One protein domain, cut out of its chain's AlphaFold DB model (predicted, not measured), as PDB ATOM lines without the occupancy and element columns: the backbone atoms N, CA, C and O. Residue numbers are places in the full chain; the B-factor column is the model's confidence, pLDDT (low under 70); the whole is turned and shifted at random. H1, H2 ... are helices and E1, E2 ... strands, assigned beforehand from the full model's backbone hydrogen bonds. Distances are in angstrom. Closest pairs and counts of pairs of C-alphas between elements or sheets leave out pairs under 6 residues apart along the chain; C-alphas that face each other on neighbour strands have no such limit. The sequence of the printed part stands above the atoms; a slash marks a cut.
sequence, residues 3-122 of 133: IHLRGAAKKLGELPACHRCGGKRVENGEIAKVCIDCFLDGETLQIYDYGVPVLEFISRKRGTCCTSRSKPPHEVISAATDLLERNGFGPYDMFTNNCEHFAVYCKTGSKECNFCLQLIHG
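Overview. This is residues 3 to 122 of the 133 residues of a protein of Gossypium barbadense (UniProt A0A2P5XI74). A small three-stranded sheet with one long helix, H4, over one of its faces makes one end of an elongated domain, and two short helices, H3 and H6, lie near each other at the other end. H5 lies between these ends and packs on H4 and E1, while long loops without named elements, residues 41 to 53 and 60 to 72, run out to H3 and back to H4. The printed part has 120 residues with six named helices and three named strands, in the order E1 H1 E2 E3 H2 H3 H4 H5 H6; the antiparallel sheet has the order E1, E3, E2. The class is mostly helix, though under half of the residues, 56 of 120, are in named elements. The whole is compact, with a radius of gyration of the C-alphas of 15.5 A, and spans 47 by 29 by 28 A.

Arrangement. E1, residues 3 to 5, is an edge strand, antiparallel to the inner strand E3, residues 31 to 34; N 4 and O 32 are 2.9 A apart, within hydrogen-bond range. H1, residues 8 to 11, is not on the sheet. E2, residues 26 to 28, is the other edge strand and forms a hairpin with E3, with N 33 and O 26 at 2.8 A. E1, H1 and E2 form a split strand-helix-strand unit, two strands running the same way with E3 between them, and its crossover is right-handed. H2, residues 36 to 40, only grazes the sheet. H3, residues 54 to 59, is not on the sheet. Residues 49 to 50 pair with residues 65 to 66, parallel. H4, residues 73 to 86, is on the sheet at a height of 10.0 A, in two layers, a helix on one face of a sheet. It lies over E1 and E3, slantwise to the strands, at 57 degrees to E1 on the local plane; the closest C-alphas of H4 and E3 are those of Leu 84 and Ile 31, 5.6 A apart. H5, residues 99 to 108, only grazes the sheet. H4, with residues 76 to 80 alone, touches H5 at a steep tilt of 53 degrees, opposite ways; their closest C-alphas, of Val 76 and Cys 106, are 5.2 A apart. H6, residues 114 to 120, is near H3. Every O i to N i+4 pair is within hydrogen-bond range in H2, H3, H4 and H5, and 2 of 3 are in H6; H1 is too short for such a pair.

Along the chain. E1 begins at C-alpha 3, (38.559, 15.276, -29.575). H4 measures 20.0 A from C-alpha 73, (46.987, 5.314, -29.469), to C-alpha 86, and H5 14.3 A. H6 ends at C-alpha 120, (58.092, 22.352, -50.409).

Size, cuts and confidence. The two C-alphas farthest apart, of His 19 and Gly 122, are 50.6 A apart. The printed part has no cut. The links H1 to E2, H2 to H3, H3 to H4 and H4 to H5 are long. The mean pLDDT of the printed part is 82.5; residues 8 to 16 and 113 to 122 are under 70.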
ATOM      1  N   ILE A   3      38.042  13.978 -30.023       93.50
ATOM      2  CA  ILE A   3      38.559  15.276 -29.575       93.50
ATOM      3  C   ILE A   3      39.036  16.015 -30.823       93.50
ATOM      4  O   ILE A   3      39.843  15.462 -31.569       93.50
ATOM      5  N   HIS A   4      38.533  17.222 -31.071       91.81
ATOM      6  CA  HIS A   4      38.887  17.995 -32.259       91.81
ATOM      7  C   HIS A   4      38.938  19.496 -31.982       91.81
ATOM      8  O   HIS A   4      38.257  19.996 -31.086       91.81
ATOM      9  N   LEU A   5      39.721  20.206 -32.796       91.31
ATOM     10  CA  LEU A   5      39.663  21.658 -32.895       91.31
ATOM     11  C   LEU A   5      38.463  22.044 -33.770       91.31
ATOM     12  O   LEU A   5      38.307  21.544 -34.889       91.31
ATOM     13  N   ARG A   6      37.593  22.905 -33.252       86.50
ATOM     14  CA  ARG A   6      36.401  23.391 -33.942       86.50
ATOM     15  C   ARG A   6      36.764  24.561 -34.848       86.50
ATOM     16  O   ARG A   6      37.466  25.478 -34.434       86.50
ATOM     17  N   GLY A   7      36.239  24.542 -36.069       73.94
ATOM     18  CA  GLY A   7      36.272  25.702 -36.953       73.94
ATOM     19  C   GLY A   7      35.262  26.768 -36.533       73.94
ATOM     20  O   GLY A   7      34.247  26.464 -35.904       73.94
ATOM     21  N   ALA A   8      35.512  28.016 -36.935       65.69
ATOM     22  CA  ALA A   8      34.641  29.150 -36.623       65.69
ATOM     23  C   ALA A   8      33.178  28.942 -37.075       65.69
ATOM     24  O   ALA A   8      32.263  29.352 -36.367       65.69
ATOM     25  N   ALA A   9      32.951  28.248 -38.197       60.50
ATOM     26  CA  ALA A   9      31.612  27.949 -38.712       60.50
ATOM     27  C   ALA A   9      30.810  26.988 -37.811       60.50
ATOM     28  O   ALA A   9      29.596  27.132 -37.690       60.50
ATOM     29  N   LYS A  10      31.475  26.059 -37.104       57.53
ATOM     30  CA  LYS A  10      30.815  25.096 -36.201       57.53
ATOM     31  C   LYS A  10      30.453  25.677 -34.829       57.53
ATOM     32  O   LYS A  10      29.821  24.992 -34.035       57.53
ATOM     33  N   LYS A  11      30.817  26.932 -34.537       56.75
ATOM     34  CA  LYS A  11      30.379  27.631 -33.315       56.75
ATOM     35  C   LYS A  11      28.921  28.095 -33.369       56.75
ATOM     36  O   LYS A  11      28.389  28.499 -32.343       56.75
ATOM     37  N   LEU A  12      28.304  28.108 -34.554       48.31
ATOM     38  CA  LEU A  12      27.093  28.890 -34.807       48.31
ATOM     39  C   LEU A  12      25.769  28.182 -34.458       48.31
ATOM     40  O   LEU A  12      24.715  28.779 -34.642       48.31
ATOM     41  N   GLY A  13      25.789  26.948 -33.945       54.72
ATOM     42  CA  GLY A  13      24.561  26.231 -33.584       54.72
ATOM     43  C   GLY A  13      24.699  25.411 -32.307       54.72
ATOM     44  O   GLY A  13      25.610  24.592 -32.184       54.72
ATOM     45  N   GLU A  14      23.767  25.588 -31.366       57.41
ATOM     46  CA  GLU A  14      23.541  24.598 -30.312       57.41
ATOM     47  C   GLU A  14      23.070  23.300 -30.969       57.41
ATOM     48  O   GLU A  14      21.940  23.183 -31.444       57.41
ATOM     49  N   LEU A  15      23.958  22.309 -31.026       61.31
ATOM     50  CA  LEU A  15      23.588  20.984 -31.503       61.31
ATOM     51  C   LEU A  15      22.545  20.386 -30.537       61.31
ATOM     52  O   LEU A  15      22.821  20.333 -29.330       61.31
ATOM     53  N   PRO A  16      21.409  19.856 -31.025       67.88
ATOM     54  CA  PRO A  16      20.386  19.248 -30.179       67.88
ATOM     55  C   PRO A  16      20.957  18.126 -29.298       67.88
ATOM     56  O   PRO A  16      22.021  17.550 -29.576       67.88
ATOM     57  N   ALA A  17      20.253  17.824 -28.202       74.81
ATOM     58  CA  ALA A  17      20.652  16.782 -27.265       74.81
ATOM     59  C   ALA A  17      20.791  15.438 -27.998       74.81
ATOM     60  O   ALA A  17      19.838  14.892 -28.547       74.81
ATOM     61  N   CYS A  18      22.008  14.898 -28.029       82.12
ATOM     62  CA  CYS A  18      22.275  13.660 -28.745       82.12
ATOM     63  C   CYS A  18      21.768  12.458 -27.946       82.12
ATOM     64  O   CYS A  18      22.299  12.151 -26.877       82.12
ATOM     65  N   HIS A  19      20.808  11.722 -28.508       82.81
ATOM     66  CA  HIS A  19      20.254  10.513 -27.891       82.81
ATOM     67  C   HIS A  19      21.292   9.399 -27.673       82.81
ATOM     68  O   HIS A  19      21.133   8.593 -26.762       82.81
ATOM     69  N   ARG A  20      22.378   9.357 -28.462       82.31
ATOM     70  CA  ARG A  20      23.426   8.328 -28.325       82.31
ATOM     71  C   ARG A  20      24.419   8.614 -27.204       82.31
ATOM     72  O   ARG A  20      24.868   7.685 -26.543       82.31
ATOM     73  N   CYS A  21      24.794   9.877 -26.991       83.19
ATOM     74  CA  CYS A  21      25.778  10.235 -25.962       83.19
ATOM     75  C   CYS A  21      25.181  10.928 -24.736       83.19
ATOM     76  O   CYS A  21      25.927  11.252 -23.813       83.19
ATOM     77  N   GLY A  22      23.865  11.163 -24.716       80.12
ATOM     78  CA  GLY A  22      23.169  11.838 -23.621       80.12
ATOM     79  C   GLY A  22      23.667  13.264 -23.382       80.12
ATOM     80  O   GLY A  22      23.693  13.711 -22.244       80.12
ATOM     81  N   GLY A  23      24.159  13.942 -24.424       73.19
ATOM     82  CA  GLY A  23      24.703  15.299 -24.301       73.19
ATOM     83  C   GLY A  23      26.056  15.400 -23.583       73.19
ATOM     84  O   GLY A  23      26.442  16.497 -23.199       73.19
ATOM     85  N   LYS A  24      26.806  14.297 -23.421       78.69
ATOM     86  CA  LYS A  24      28.151  14.284 -22.806       78.69
ATOM     87  C   LYS A  24      29.214  14.927 -23.709       78.69
ATOM     88  O   LYS A  24      30.096  14.243 -24.230       78.69
ATOM     89  N   ARG A  25      29.099  16.236 -23.921       85.12
ATOM     90  CA  ARG A  25      30.066  17.073 -24.634       85.12
ATOM     91  C   ARG A  25      30.936  17.799 -23.613       85.12
ATOM     92  O   ARG A  25      30.443  18.219 -22.572       85.12
ATOM     93  N   VAL A  26      32.224  17.917 -23.907       89.94
ATOM     94  CA  VAL A  26      33.156  18.739 -23.126       89.94
ATOM     95  C   VAL A  26      33.783  19.733 -24.079       89.94
ATOM     96  O   VAL A  26      34.241  19.335 -25.148       89.94
ATOM     97  N   GLU A  27      33.807  21.002 -23.703       89.75
ATOM     98  CA  GLU A  27      34.342  22.075 -24.533       89.75
ATOM     99  C   GLU A  27      35.264  22.949 -23.695       89.75
ATOM    100  O   GLU A  27      34.947  23.274 -22.551       89.75
ATOM    101  N   ASN A  28      36.407  23.317 -24.266       90.25
ATOM    102  CA  ASN A  28      37.318  24.281 -23.671       90.25
ATOM    103  C   ASN A  28      38.002  25.077 -24.787       90.25
ATOM    104  O   ASN A  28      38.771  24.529 -25.581       90.25
ATOM    105  N   GLY A  29      37.660  26.363 -24.881       88.69
ATOM    106  CA  GLY A  29      38.057  27.224 -25.992       88.69
ATOM    107  C   GLY A  29      37.577  26.692 -27.346       88.69
ATOM    108  O   GLY A  29      36.379  26.533 -27.587       88.69
ATOM    109  N   GLU A  30      38.526  26.433 -28.245       90.12
ATOM    110  CA  GLU A  30      38.253  25.908 -29.588       90.12
ATOM    111  C   GLU A  30      38.236  24.377 -29.642       90.12
ATOM    112  O   GLU A  30      37.923  23.812 -30.684       90.12
ATOM    113  N   ILE A  31      38.588  23.684 -28.558       92.12
ATOM    114  CA  ILE A  31      38.716  22.225 -28.551       92.12
ATOM    115  C   ILE A  31      37.467  21.623 -27.915       92.12
ATOM    116  O   ILE A  31      37.026  22.047 -26.845       92.12
ATOM    117  N   ALA A  32      36.903  20.606 -28.560       90.88
ATOM    118  CA  ALA A  32      35.744  19.888 -28.054       90.88
ATOM    119  C   ALA A  32      35.954  18.376 -28.073       90.88
ATOM    120  O   ALA A  32      36.575  17.822 -28.982       90.88
ATOM    121  N   LYS A  33      35.383  17.704 -27.072       91.88
ATOM    122  CA  LYS A  33      35.223  16.255 -26.986       91.88
ATOM    123  C   LYS A  33      33.753  15.905 -27.152       91.88
ATOM    124  O   LYS A  33      32.926  16.242 -26.306       91.88
ATOM    125  N   VAL A  34      33.440  15.182 -28.218       89.06
ATOM    126  CA  VAL A  34      32.072  14.797 -28.596       89.06
ATOM    127  C   VAL A  34      31.993  13.302 -28.920       89.06
ATOM    128  O   VAL A  34      33.012  12.614 -29.019       89.06
ATOM    129  N   CYS A  35      30.790  12.742 -29.069       89.19
ATOM    130  CA  CYS A  35      30.665  11.399 -29.642       89.19
ATOM    131  C   CYS A  35      30.890  11.426 -31.160       89.19
ATOM    132  O   CYS A  35      30.842  12.485 -31.780       89.19
ATOM    133  N   ILE A  36      31.133  10.251 -31.746       87.75
ATOM    134  CA  ILE A  36      31.392  10.141 -33.186       87.75
ATOM    135  C   ILE A  36      30.192  10.605 -34.019       87.75
ATOM    136  O   ILE A  36      30.381  11.290 -35.012       87.75
ATOM    137  N   ASP A  37      28.967  10.328 -33.567       86.56
ATOM    138  CA  ASP A  37      27.756  10.724 -34.292       86.56
ATOM    139  C   ASP A  37      27.557  12.246 -34.299       86.56
ATOM    140  O   ASP A  37      27.229  12.812 -35.331       86.56
ATOM    141  N   CYS A  38      27.810  12.925 -33.168       85.81
ATOM    142  CA  CYS A  38      27.780  14.394 -33.110       85.81
ATOM    143  C   CYS A  38      28.897  15.030 -33.936       85.81
ATOM    144  O   CYS A  38      28.737  16.145 -34.411       85.81
ATOM    145  N   PHE A  39      30.054  14.370 -34.023       86.12
ATOM    146  CA  PHE A  39      31.168  14.866 -34.823       86.12
ATOM    147  C   PHE A  39      30.860  14.783 -36.319       86.12
ATOM    148  O   PHE A  39      31.192  15.708 -37.056       86.12
ATOM    149  N   LEU A  40      30.242  13.675 -36.738       85.44
ATOM    150  CA  LEU A  40      29.871  13.438 -38.124       85.44
ATOM    151  C   LEU A  40      28.716  14.321 -38.572       85.44
ATOM    152  O   LEU A  40      28.770  14.838 -39.673       85.44
ATOM    153  N   ASP A  41      27.688  14.489 -37.742       83.94
ATOM    154  CA  ASP A  41      26.510  15.298 -38.084       83.94
ATOM    155  C   ASP A  41      25.892  14.931 -39.453       83.94
ATOM    156  O   ASP A  41      25.475  15.776 -40.235       83.94
ATOM    157  N   GLY A  42      25.877  13.630 -39.770       80.62
ATOM    158  CA  GLY A  42      25.393  13.107 -41.055       80.62
ATOM    159  C   GLY A  42      26.445  13.027 -42.168       80.62
ATOM    160  O   GLY A  42      26.182  12.387 -43.183       80.62
ATOM    161  N   GLU A  43      27.637  13.589 -41.964       85.44
ATOM    162  CA  GLU A  43      28.756  13.512 -42.906       85.44
ATOM    163  C   GLU A  43      29.519  12.181 -42.829       85.44
ATOM    164  O   GLU A  43      29.328  11.345 -41.938       85.44
ATOM    165  N   THR A  44      30.426  11.984 -43.789       83.69
ATOM    166  CA  THR A  44      31.287  10.796 -43.873       83.69
ATOM    167  C   THR A  44      32.682  11.046 -43.305       83.69
ATOM    168  O   THR A  44      33.218  12.152 -43.345       83.69
ATOM    169  N   LEU A  45      33.300   9.987 -42.772       82.50
ATOM    170  CA  LEU A  45      34.685  10.038 -42.310       82.50
ATOM    171  C   LEU A  45      35.644   9.876 -43.484       82.50
ATOM    172  O   LEU A  45      35.549   8.912 -44.243       82.50
ATOM    173  N   GLN A  46      36.637  10.756 -43.548       82.56
ATOM    174  CA  GLN A  46      37.844  10.530 -44.335       82.56
ATOM    175  C   GLN A  46      38.983  10.122 -43.402       82.56
ATOM    176  O   GLN A  46      39.170  10.705 -42.332       82.56
ATOM    177  N   ILE A  47      39.726   9.088 -43.795       86.19
ATOM    178  CA  ILE A  47      40.873   8.587 -43.038       86.19
ATOM    179  C   ILE A  47      42.138   9.245 -43.581       86.19
ATOM    180  O   ILE A  47      42.345   9.305 -44.792       86.19
ATOM    181  N   TYR A  48      42.974   9.720 -42.663       88.12
ATOM    182  CA  TYR A  48      44.296  10.247 -42.961       88.12
ATOM    183  C   TYR A  48      45.361   9.227 -42.556       88.12
ATOM    184  O   TYR A  48      45.439   8.847 -41.383       88.12
ATOM    185  N   ASP A  49      46.193   8.810 -43.506       90.00
ATOM    186  CA  ASP A  49      47.198   7.770 -43.275       90.00
ATOM    187  C   ASP A  49      48.536   8.353 -42.803       90.00
ATOM    188  O   ASP A  49      49.060   9.307 -43.372       90.00
ATOM    189  N   TYR A  50      49.118   7.757 -41.764       91.00
ATOM    190  CA  TYR A  50      50.391   8.186 -41.176       91.00
ATOM    191  C   TYR A  50      51.484   7.158 -41.455       91.00
ATOM    192  O   TYR A  50      51.242   5.954 -41.410       91.00
ATOM    193  N   GLY A  51      52.716   7.627 -41.648       90.94
ATOM    194  CA  GLY A  51      53.875   6.765 -41.860       90.94
ATOM    195  C   GLY A  51      53.919   6.111 -43.240       90.94
ATOM    196  O   GLY A  51      54.587   5.087 -43.385       90.94
ATOM    197  N   VAL A  52      53.225   6.675 -44.236       89.88
ATOM    198  CA  VAL A  52      53.271   6.145 -45.604       89.88
ATOM    199  C   VAL A  52      54.672   6.336 -46.212       89.88
ATOM    200  O   VAL A  52      55.371   7.293 -45.859       89.88
ATOM    201  N   PRO A  53      55.123   5.460 -47.127       90.75
ATOM    202  CA  PRO A  53      56.372   5.661 -47.854       90.75
ATOM    203  C   PRO A  53      56.374   6.972 -48.654       90.75
ATOM    204  O   PRO A  53      55.336   7.417 -49.140       90.75
ATOM    205  N   VAL A  54      57.554   7.562 -48.872       87.25
ATOM    206  CA  VAL A  54      57.703   8.832 -49.617       87.25
ATOM    207  C   VAL A  54      57.094   8.752 -51.020       87.25
ATOM    208  O   VAL A  54      56.429   9.687 -51.456       87.25
ATOM    209  N   LEU A  55      57.278   7.627 -51.716       88.56
ATOM    210  CA  LEU A  55      56.723   7.441 -53.055       88.56
ATOM    211  C   LEU A  55      55.187   7.442 -53.045       88.56
ATOM    212  O   LEU A  55      54.568   8.078 -53.894       88.56
ATOM    213  N   GLU A  56      54.579   6.785 -52.053       90.06
ATOM    214  CA  GLU A  56      53.126   6.793 -51.877       90.06
ATOM    215  C   GLU A  56      52.633   8.210 -51.566       90.06
ATOM    216  O   GLU A  56      51.708   8.691 -52.218       90.06
ATOM    217  N   PHE A  57      53.308   8.915 -50.653       86.31
ATOM    218  CA  PHE A  57      52.987  10.297 -50.298       86.31
ATOM    219  C   PHE A  57      52.979  11.239 -51.512       86.31
ATOM    220  O   PHE A  57      52.055  12.034 -51.659       86.31
ATOM    221  N   ILE A  58      53.973  11.128 -52.404       84.81
ATOM    222  CA  ILE A  58      54.054  11.943 -53.629       84.81
ATOM    223  C   ILE A  58      52.915  11.605 -54.603       84.81
ATOM    224  O   ILE A  58      52.413  12.491 -55.293       84.81
ATOM    225  N   SER A  59      52.508  10.336 -54.667       88.06
ATOM    226  CA  SER A  59      51.469   9.870 -55.594       88.06
ATOM    227  C   SER A  59      50.034  10.145 -55.127       88.06
ATOM    228  O   SER A  59      49.117  10.194 -55.948       88.06
ATOM    229  N   ARG A  60      49.813  10.304 -53.816       83.56
ATOM    230  CA  ARG A  60      48.475  10.447 -53.232       83.56
ATOM    231  C   ARG A  60      47.961  11.878 -53.289       83.56
ATOM    232  O   ARG A  60      48.708  12.855 -53.318       83.56
ATOM    233  N   LYS A  61      46.632  12.006 -53.257       83.69
ATOM    234  CA  LYS A  61      45.966  13.304 -53.123       83.69
ATOM    235  C   LYS A  61      46.466  13.987 -51.844       83.69
ATOM    236  O   LYS A  61      46.453  13.386 -50.767       83.69
ATOM    237  N   ARG A  62      46.881  15.251 -51.956       78.62
ATOM    238  CA  ARG A  62      47.277  16.072 -50.799       78.62
ATOM    239  C   ARG A  62      46.170  16.093 -49.739       78.62
ATOM    240  O   ARG A  62      44.992  16.051 -50.086       78.62
ATOM    241  N   GLY A  63      46.558  16.148 -48.465       77.62
ATOM    242  CA  GLY A  63      45.618  16.133 -47.337       77.62
ATOM    243  C   GLY A  63      45.025  14.756 -47.011       77.62
ATOM    244  O   GLY A  63      44.073  14.684 -46.248       77.62
ATOM    245  N   THR A  64      45.558  13.661 -47.575       83.56
ATOM    246  CA  THR A  64      45.067  12.292 -47.287       83.56
ATOM    247  C   THR A  64      46.080  11.400 -46.575       83.56
ATOM    248  O   THR A  64      45.714  10.341 -46.067       83.56
ATOM    249  N   CYS A  65      47.354  11.792 -46.535       86.62
ATOM    250  CA  CYS A  65      48.401  11.010 -45.891       86.62
ATOM    251  C   CYS A  65      49.632  11.854 -45.552       86.62
ATOM    252  O   CYS A  65      49.842  12.916 -46.141       86.62
ATOM    253  N   CYS A  66      50.494  11.333 -44.679       85.81
ATOM    254  CA  CYS A  66      51.806  11.888 -44.383       85.81
ATOM    255  C   CYS A  66      52.844  10.799 -44.086       85.81
ATOM    256  O   CYS A  66      52.522   9.688 -43.665       85.81
ATOM    257  N   THR A  67      54.119  11.133 -44.268       87.38
ATOM    258  CA  THR A  67      55.235  10.215 -43.992       87.38
ATOM    259  C   THR A  67      55.629  10.188 -42.510       87.38
ATOM    260  O   THR A  67      56.326   9.274 -42.068       87.38
ATOM    261  N   SER A  68      55.171  11.160 -41.711       88.81
ATOM    262  CA  SER A  68      55.382  11.167 -40.260       88.81
ATOM    263  C   SER A  68      54.661   9.986 -39.615       88.81
ATOM    264  O   SER A  68      53.471   9.773 -39.837       88.81
ATOM    265  N   ARG A  69      55.365   9.233 -38.766       91.44
ATOM    266  CA  ARG A  69      54.769   8.114 -38.027       91.44
ATOM    267  C   ARG A  69      53.867   8.620 -36.903       91.44
ATOM    268  O   ARG A  69      54.211   9.571 -36.205       91.44
ATOM    269  N   SER A  70      52.734   7.948 -36.716       93.44
ATOM    270  CA  SER A  70      51.855   8.190 -35.574       93.44
ATOM    271  C   SER A  70      52.477   7.633 -34.295       93.44
ATOM    272  O   SER A  70      52.979   6.509 -34.276       93.44
ATOM    273  N   LYS A  71      52.336   8.383 -33.204       93.44
ATOM    274  CA  LYS A  71      52.452   7.901 -31.829       93.44
ATOM    275  C   LYS A  71      51.456   6.761 -31.565       93.44
ATOM    276  O   LYS A  71      50.430   6.676 -32.263       93.44
ATOM    277  N   PRO A  72      51.713   5.895 -30.570       96.00
ATOM    278  CA  PRO A  72      50.766   4.859 -30.176       96.00
ATOM    279  C   PRO A  72      49.446   5.468 -29.663       96.00
ATOM    280  O   PRO A  72      49.441   6.586 -29.145       96.00
ATOM    281  N   PRO A  73      48.309   4.749 -29.756       94.38
ATOM    282  CA  PRO A  73      46.987   5.314 -29.469       94.38
ATOM    283  C   PRO A  73      46.846   5.977 -28.094       94.38
ATOM    284  O   PRO A  73      46.202   7.019 -27.990       94.38
ATOM    285  N   HIS A  74      47.455   5.408 -27.051       95.50
ATOM    286  CA  HIS A  74      47.366   5.947 -25.693       95.50
ATOM    287  C   HIS A  74      48.037   7.325 -25.565       95.50
ATOM    288  O   HIS A  74      47.467   8.218 -24.943       95.50
ATOM    289  N   GLU A  75      49.182   7.541 -26.219       96.38
ATOM    290  CA  GLU A  75      49.855   8.845 -26.253       96.38
ATOM    291  C   GLU A  75      49.057   9.880 -27.043       96.38
ATOM    292  O   GLU A  75      48.974  11.036 -26.639       96.38
ATOM    293  N   VAL A  76      48.440   9.470 -28.155       95.62
ATOM    294  CA  VAL A  76      47.592  10.359 -28.967       95.62
ATOM    295  C   VAL A  76      46.389  10.836 -28.155       95.62
ATOM    296  O   VAL A  76      46.049  12.019 -28.181       95.62
ATOM    297  N   ILE A  77      45.753   9.922 -27.414       95.06
ATOM    298  CA  ILE A  77      44.622  10.240 -26.536       95.06
ATOM    299  C   ILE A  77      45.072  11.152 -25.391       95.06
ATOM    300  O   ILE A  77      44.372  12.122 -25.102       95.06
ATOM    301  N   SER A  78      46.227  10.875 -24.772       96.88
ATOM    302  CA  SER A  78      46.793  11.728 -23.719       96.88
ATOM    303  C   SER A  78      47.034  13.141 -24.239       96.88
ATOM    304  O   SER A  78      46.471  14.081 -23.696       96.88
ATOM    305  N   ALA A  79      47.749  13.289 -25.357       96.00
ATOM    306  CA  ALA A  79      48.058  14.592 -25.938       96.00
ATOM    307  C   ALA A  79      46.796  15.399 -26.284       96.00
ATOM    308  O   ALA A  79      46.714  16.586 -25.978       96.00
ATOM    309  N   ALA A  80      45.791  14.760 -26.891       96.12
ATOM    310  CA  ALA A  80      44.528  15.419 -27.208       96.12
ATOM    311  C   ALA A  80      43.753  15.835 -25.944       96.12
ATOM    312  O   ALA A  80      43.131  16.897 -25.923       96.12
ATOM    313  N   THR A  81      43.799  15.013 -24.892       96.25
ATOM    314  CA  THR A  81      43.151  15.301 -23.604       96.25
ATOM    315  C   THR A  81      43.863  16.439 -22.876       96.25
ATOM    316  O   THR A  81      43.202  17.387 -22.467       96.25
ATOM    317  N   ASP A  82      45.195  16.419 -22.819       97.00
ATOM    318  CA  ASP A  82      46.009  17.481 -22.220       97.00
ATOM    319  C   ASP A  82      45.758  18.835 -22.900       97.00
ATOM    320  O   ASP A  82      45.619  19.864 -22.236       97.00
ATOM    321  N   LEU A  83      45.669  18.849 -24.237       96.25
ATOM    322  CA  LEU A  83      45.358  20.060 -24.998       96.25
ATOM    323  C   LEU A  83      43.949  20.579 -24.707       96.25
ATOM    324  O   LEU A  83      43.786  21.789 -24.557       96.25
ATOM    325  N   LEU A  84      42.959  19.685 -24.617       95.19
ATOM    326  CA  LEU A  84      41.586  20.033 -24.249       95.19
ATOM    327  C   LEU A  84      41.529  20.620 -22.835       95.19
ATOM    328  O   LEU A  84      40.942  21.676 -22.634       95.19
ATOM    329  N   GLU A  85      42.146  19.974 -21.851       95.88
ATOM    330  CA  GLU A  85      42.099  20.417 -20.454       95.88
ATOM    331  C   GLU A  85      42.791  21.767 -20.254       95.88
ATOM    332  O   GLU A  85      42.293  22.621 -19.523       95.88
ATOM    333  N   ARG A  86      43.907  21.996 -20.952       94.75
ATOM    334  CA  ARG A  86      44.701  23.227 -20.821       94.75
ATOM    335  C   ARG A  86      44.297  24.335 -21.791       94.75
ATOM    336  O   ARG A  86      44.892  25.407 -21.736       94.75
ATOM    337  N   ASN A  87      43.352  24.078 -22.701       88.62
ATOM    338  CA  ASN A  87      43.068  24.944 -23.854       88.62
ATOM    339  C   ASN A  87      44.357  25.338 -24.614       88.62
ATOM    340  O   ASN A  87      44.575  26.487 -24.997       88.62
ATOM    341  N   GLY A  88      45.273  24.374 -24.763       88.31
ATOM    342  CA  GLY A  88      46.689  24.641 -25.045       88.31
ATOM    343  C   GLY A  88      47.064  24.786 -26.521       88.31
ATOM    344  O   GLY A  88      48.241  24.954 -26.826       88.31
ATOM    345  N   PHE A  89      46.109  24.673 -27.450       91.31
ATOM    346  CA  PHE A  89      46.414  24.636 -28.890       91.31
ATOM    347  C   PHE A  89      46.353  26.005 -29.587       91.31
ATOM    348  O   PHE A  89      46.892  26.169 -30.686       91.31
ATOM    349  N   GLY A  90      45.738  26.995 -28.934       89.44
ATOM    350  CA  GLY A  90      45.562  28.348 -29.460       89.44
ATOM    351  C   GLY A  90      44.288  28.539 -30.297       89.44
ATOM    352  O   GLY A  90      43.522  27.591 -30.494       89.44
ATOM    353  N   PRO A  91      44.040  29.773 -30.772       88.56
ATOM    354  CA  PRO A  91      42.835  30.121 -31.520       88.56
ATOM    355  C   PRO A  91      42.819  29.463 -32.902       88.56
ATOM    356  O   PRO A  91      43.867  29.296 -33.526       88.56
ATOM    357  N   TYR A  92      41.630  29.117 -33.390       87.25
ATOM    358  CA  TYR A  92      41.462  28.546 -34.722       87.25
ATOM    359  C   TYR A  92      41.872  29.553 -35.803       87.25
ATOM    360  O   TYR A  92      41.376  30.679 -35.827       87.25
ATOM    361  N   ASP A  93      42.708  29.108 -36.734       85.81
ATOM    362  CA  ASP A  93      43.027  29.815 -37.971       85.81
ATOM    363  C   ASP A  93      42.980  28.832 -39.141       85.81
ATOM    364  O   ASP A  93      43.577  27.757 -39.084       85.81
ATOM    365  N   MET A  94      42.275  29.197 -40.215       82.19
ATOM    366  CA  MET A  94      42.031  28.297 -41.347       82.19
ATOM    367  C   MET A  94      43.328  27.819 -42.019       82.19
ATOM    368  O   MET A  94      43.366  26.690 -42.510       82.19
ATOM    369  N   PHE A  95      44.380  28.642 -42.029       80.12
ATOM    370  CA  PHE A  95      45.612  28.373 -42.772       80.12
ATOM    371  C   PHE A  95      46.746  27.843 -41.896       80.12
ATOM    372  O   PHE A  95      47.556  27.056 -42.369       80.12
ATOM    373  N   THR A  96      46.805  28.260 -40.634       82.56
ATOM    374  CA  THR A  96      47.971  28.061 -39.759       82.56
ATOM    375  C   THR A  96      47.648  27.313 -38.465       82.56
ATOM    376  O   THR A  96      48.559  26.837 -37.786       82.56
ATOM    377  N   ASN A  97      46.368  27.184 -38.097       85.69
ATOM    378  CA  ASN A  97      45.959  26.509 -36.866       85.69
ATOM    379  C   ASN A  97      44.540  25.929 -36.962       85.69
ATOM    380  O   ASN A  97      43.619  26.368 -36.274       85.69
ATOM    381  N   ASN A  98      44.363  24.952 -37.851       86.62
ATOM    382  CA  ASN A  98      43.061  24.354 -38.168       86.62
ATOM    383  C   ASN A  98      42.896  22.920 -37.609       86.62
ATOM    384  O   ASN A  98      43.745  22.410 -36.870       86.62
ATOM    385  N   CYS A  99      41.784  22.268 -37.977       87.94
ATOM    386  CA  CYS A  99      41.449  20.893 -37.591       87.94
ATOM    387  C   CYS A  99      42.554  19.877 -37.975       87.94
ATOM    388  O   CYS A  99      42.865  18.991 -37.173       87.94
ATOM    389  N   GLU A 100      43.194  20.030 -39.142       86.62
ATOM    390  CA  GLU A 100      44.292  19.162 -39.596       86.62
ATOM    391  C   GLU A 100      45.531  19.322 -38.707       86.62
ATOM    392  O   GLU A 100      46.044  18.330 -38.186       86.62
ATOM    393  N   HIS A 101      45.970  20.559 -38.456       88.81
ATOM    394  CA  HIS A 101      47.142  20.829 -37.615       88.81
ATOM    395  C   HIS A 101      46.985  20.232 -36.211       88.81
ATOM    396  O   HIS A 101      47.932  19.664 -35.665       88.81
ATOM    397  N   PHE A 102      45.785  20.326 -35.631       92.06
ATOM    398  CA  PHE A 102      45.474  19.710 -34.340       92.06
ATOM    399  C   PHE A 102      45.612  18.187 -34.380       92.06
ATOM    400  O   PHE A 102      46.289  17.604 -33.528       92.06
ATOM    401  N   ALA A 103      45.008  17.538 -35.377       91.75
ATOM    402  CA  ALA A 103      45.063  16.087 -35.520       91.75
ATOM    403  C   ALA A 103      46.503  15.593 -35.743       91.75
ATOM    404  O   ALA A 103      46.946  14.654 -35.074       91.75
ATOM    405  N   VAL A 104      47.261  16.259 -36.621       90.12
ATOM    406  CA  VAL A 104      48.668  15.943 -36.903       90.12
ATOM    407  C   VAL A 104      49.536  16.154 -35.664       90.12
ATOM    408  O   VAL A 104      50.347  15.280 -35.350       90.12
ATOM    409  N   TYR A 105      49.317  17.221 -34.892       92.88
ATOM    410  CA  TYR A 105      50.043  17.448 -33.643       92.88
ATOM    411  C   TYR A 105      49.756  16.371 -32.597       92.88
ATOM    412  O   TYR A 105      50.690  15.823 -32.011       92.88
ATOM    413  N   CYS A 106      48.493  15.988 -32.399       93.81
ATOM    414  CA  CYS A 106      48.151  14.900 -31.477       93.81
ATOM    415  C   CYS A 106      48.808  13.577 -31.901       93.81
ATOM    416  O   CYS A 106      49.273  12.807 -31.061       93.81
ATOM    417  N   LYS A 107      48.875  13.322 -33.212       93.44
ATOM    418  CA  LYS A 107      49.437  12.096 -33.785       93.44
ATOM    419  C   LYS A 107      50.960  12.066 -33.805       93.44
ATOM    420  O   LYS A 107      51.520  10.988 -33.668       93.44
ATOM    421  N   THR A 108      51.636  13.199 -33.971       91.62
ATOM    422  CA  THR A 108      53.080  13.228 -34.280       91.62
ATOM    423  C   THR A 108      53.902  14.084 -33.316       91.62
ATOM    424  O   THR A 108      55.106  13.888 -33.200       91.62
ATOM    425  N   GLY A 109      53.272  14.998 -32.576       91.31
ATOM    426  CA  GLY A 109      53.948  16.018 -31.767       91.31
ATOM    427  C   GLY A 109      54.413  17.249 -32.551       91.31
ATOM    428  O   GLY A 109      54.993  18.146 -31.952       91.31
ATOM    429  N   SER A 110      54.154  17.316 -33.861       87.81
ATOM    430  CA  SER A 110      54.411  18.482 -34.713       87.81
ATOM    431  C   SER A 110      53.135  18.865 -35.457       87.81
ATOM    432  O   SER A 110      52.338  17.994 -35.793       87.81
ATOM    433  N   LYS A 111      52.921  20.159 -35.723       81.81
ATOM    434  CA  LYS A 111      51.790  20.614 -36.555       81.81
ATOM    435  C   LYS A 111      52.001  20.296 -38.036       81.81
ATOM    436  O   LYS A 111      51.040  20.252 -38.795       81.81
ATOM    437  N   GLU A 112      53.247  20.046 -38.425       78.44
ATOM    438  CA  GLU A 112      53.652  19.842 -39.808       78.44
ATOM    439  C   GLU A 112      54.273  18.459 -39.992       78.44
ATOM    440  O   GLU A 112      54.969  17.926 -39.121       78.44
ATOM    441  N   CYS A 113      54.053  17.875 -41.167       66.38
ATOM    442  CA  CYS A 113      54.784  16.684 -41.554       66.38
ATOM    443  C   CYS A 113      56.206  17.082 -41.970       66.38
ATOM    444  O   CYS A 113      56.392  17.788 -42.958       66.38
ATOM    445  N   ASN A 114      57.216  16.603 -41.240       56.22
ATOM    446  CA  ASN A 114      58.623  16.980 -41.437       56.22
ATOM    447  C   ASN A 114      59.130  16.769 -42.880       56.22
ATOM    448  O   ASN A 114      60.042  17.464 -43.319       56.22
ATOM    449  N   PHE A 115      58.529  15.844 -43.640       54.09
ATOM    450  CA  PHE A 115      58.902  15.583 -45.035       54.09
ATOM    451  C   PHE A 115      58.141  16.449 -46.057       54.09
ATOM    452  O   PHE A 115      58.628  16.617 -47.173       54.09
ATOM    453  N   CYS A 116      57.000  17.056 -45.686       50.16
ATOM    454  CA  CYS A 116      56.366  18.096 -46.509       50.16
ATOM    455  C   CYS A 116      57.329  19.271 -46.706       50.16
ATOM    456  O   CYS A 116      57.539  19.708 -47.831       50.16
ATOM    457  N   LEU A 117      57.970  19.745 -45.634       45.03
ATOM    458  CA  LEU A 117      58.876  20.898 -45.682       45.03
ATOM    459  C   LEU A 117      60.075  20.684 -46.615       45.03
ATOM    460  O   LEU A 117      60.446  21.590 -47.356       45.03
ATOM    461  N   GLN A 118      60.680  19.492 -46.615       41.81
ATOM    462  CA  GLN A 118      61.843  19.223 -47.470       41.81
ATOM    463  C   GLN A 118      61.493  19.206 -48.965       41.81
ATOM    464  O   GLN A 118      62.326  19.591 -49.780       41.81
ATOM    465  N   LEU A 119      60.262  18.829 -49.331       44.12
ATOM    466  CA  LEU A 119      59.791  18.865 -50.721       44.12
ATOM    467  C   LEU A 119      59.190  20.230 -51.117       44.12
ATOM    468  O   LEU A 119      59.188  20.570 -52.297       44.12
ATOM    469  N   ILE A 120      58.708  21.033 -50.157       44.47
ATOM    470  CA  ILE A 120      58.092  22.352 -50.409       44.47
ATOM    471  C   ILE A 120      59.129  23.481 -50.541       44.47
ATOM    472  O   ILE A 120      58.860  24.457 -51.240       44.47
ATOM    473  N   HIS A 121      60.346  23.341 -49.999       37.62
ATOM    474  CA  HIS A 121      61.428  24.319 -50.229       37.62
ATOM    475  C   HIS A 121      61.841  24.471 -51.715       37.62
ATOM    476  O   HIS A 121      62.661  25.330 -52.032       37.62
ATOM    477  N   GLY A 122      61.273  23.675 -52.632       33.53
ATOM    478  CA  GLY A 122      61.538  23.734 -54.069       33.53
ATOM    479  C   GLY A 122      60.664  24.682 -54.900       33.53
ATOM    480  O   GLY A 122      61.122  25.083 -55.960       33.53
TER     481      GLY A 122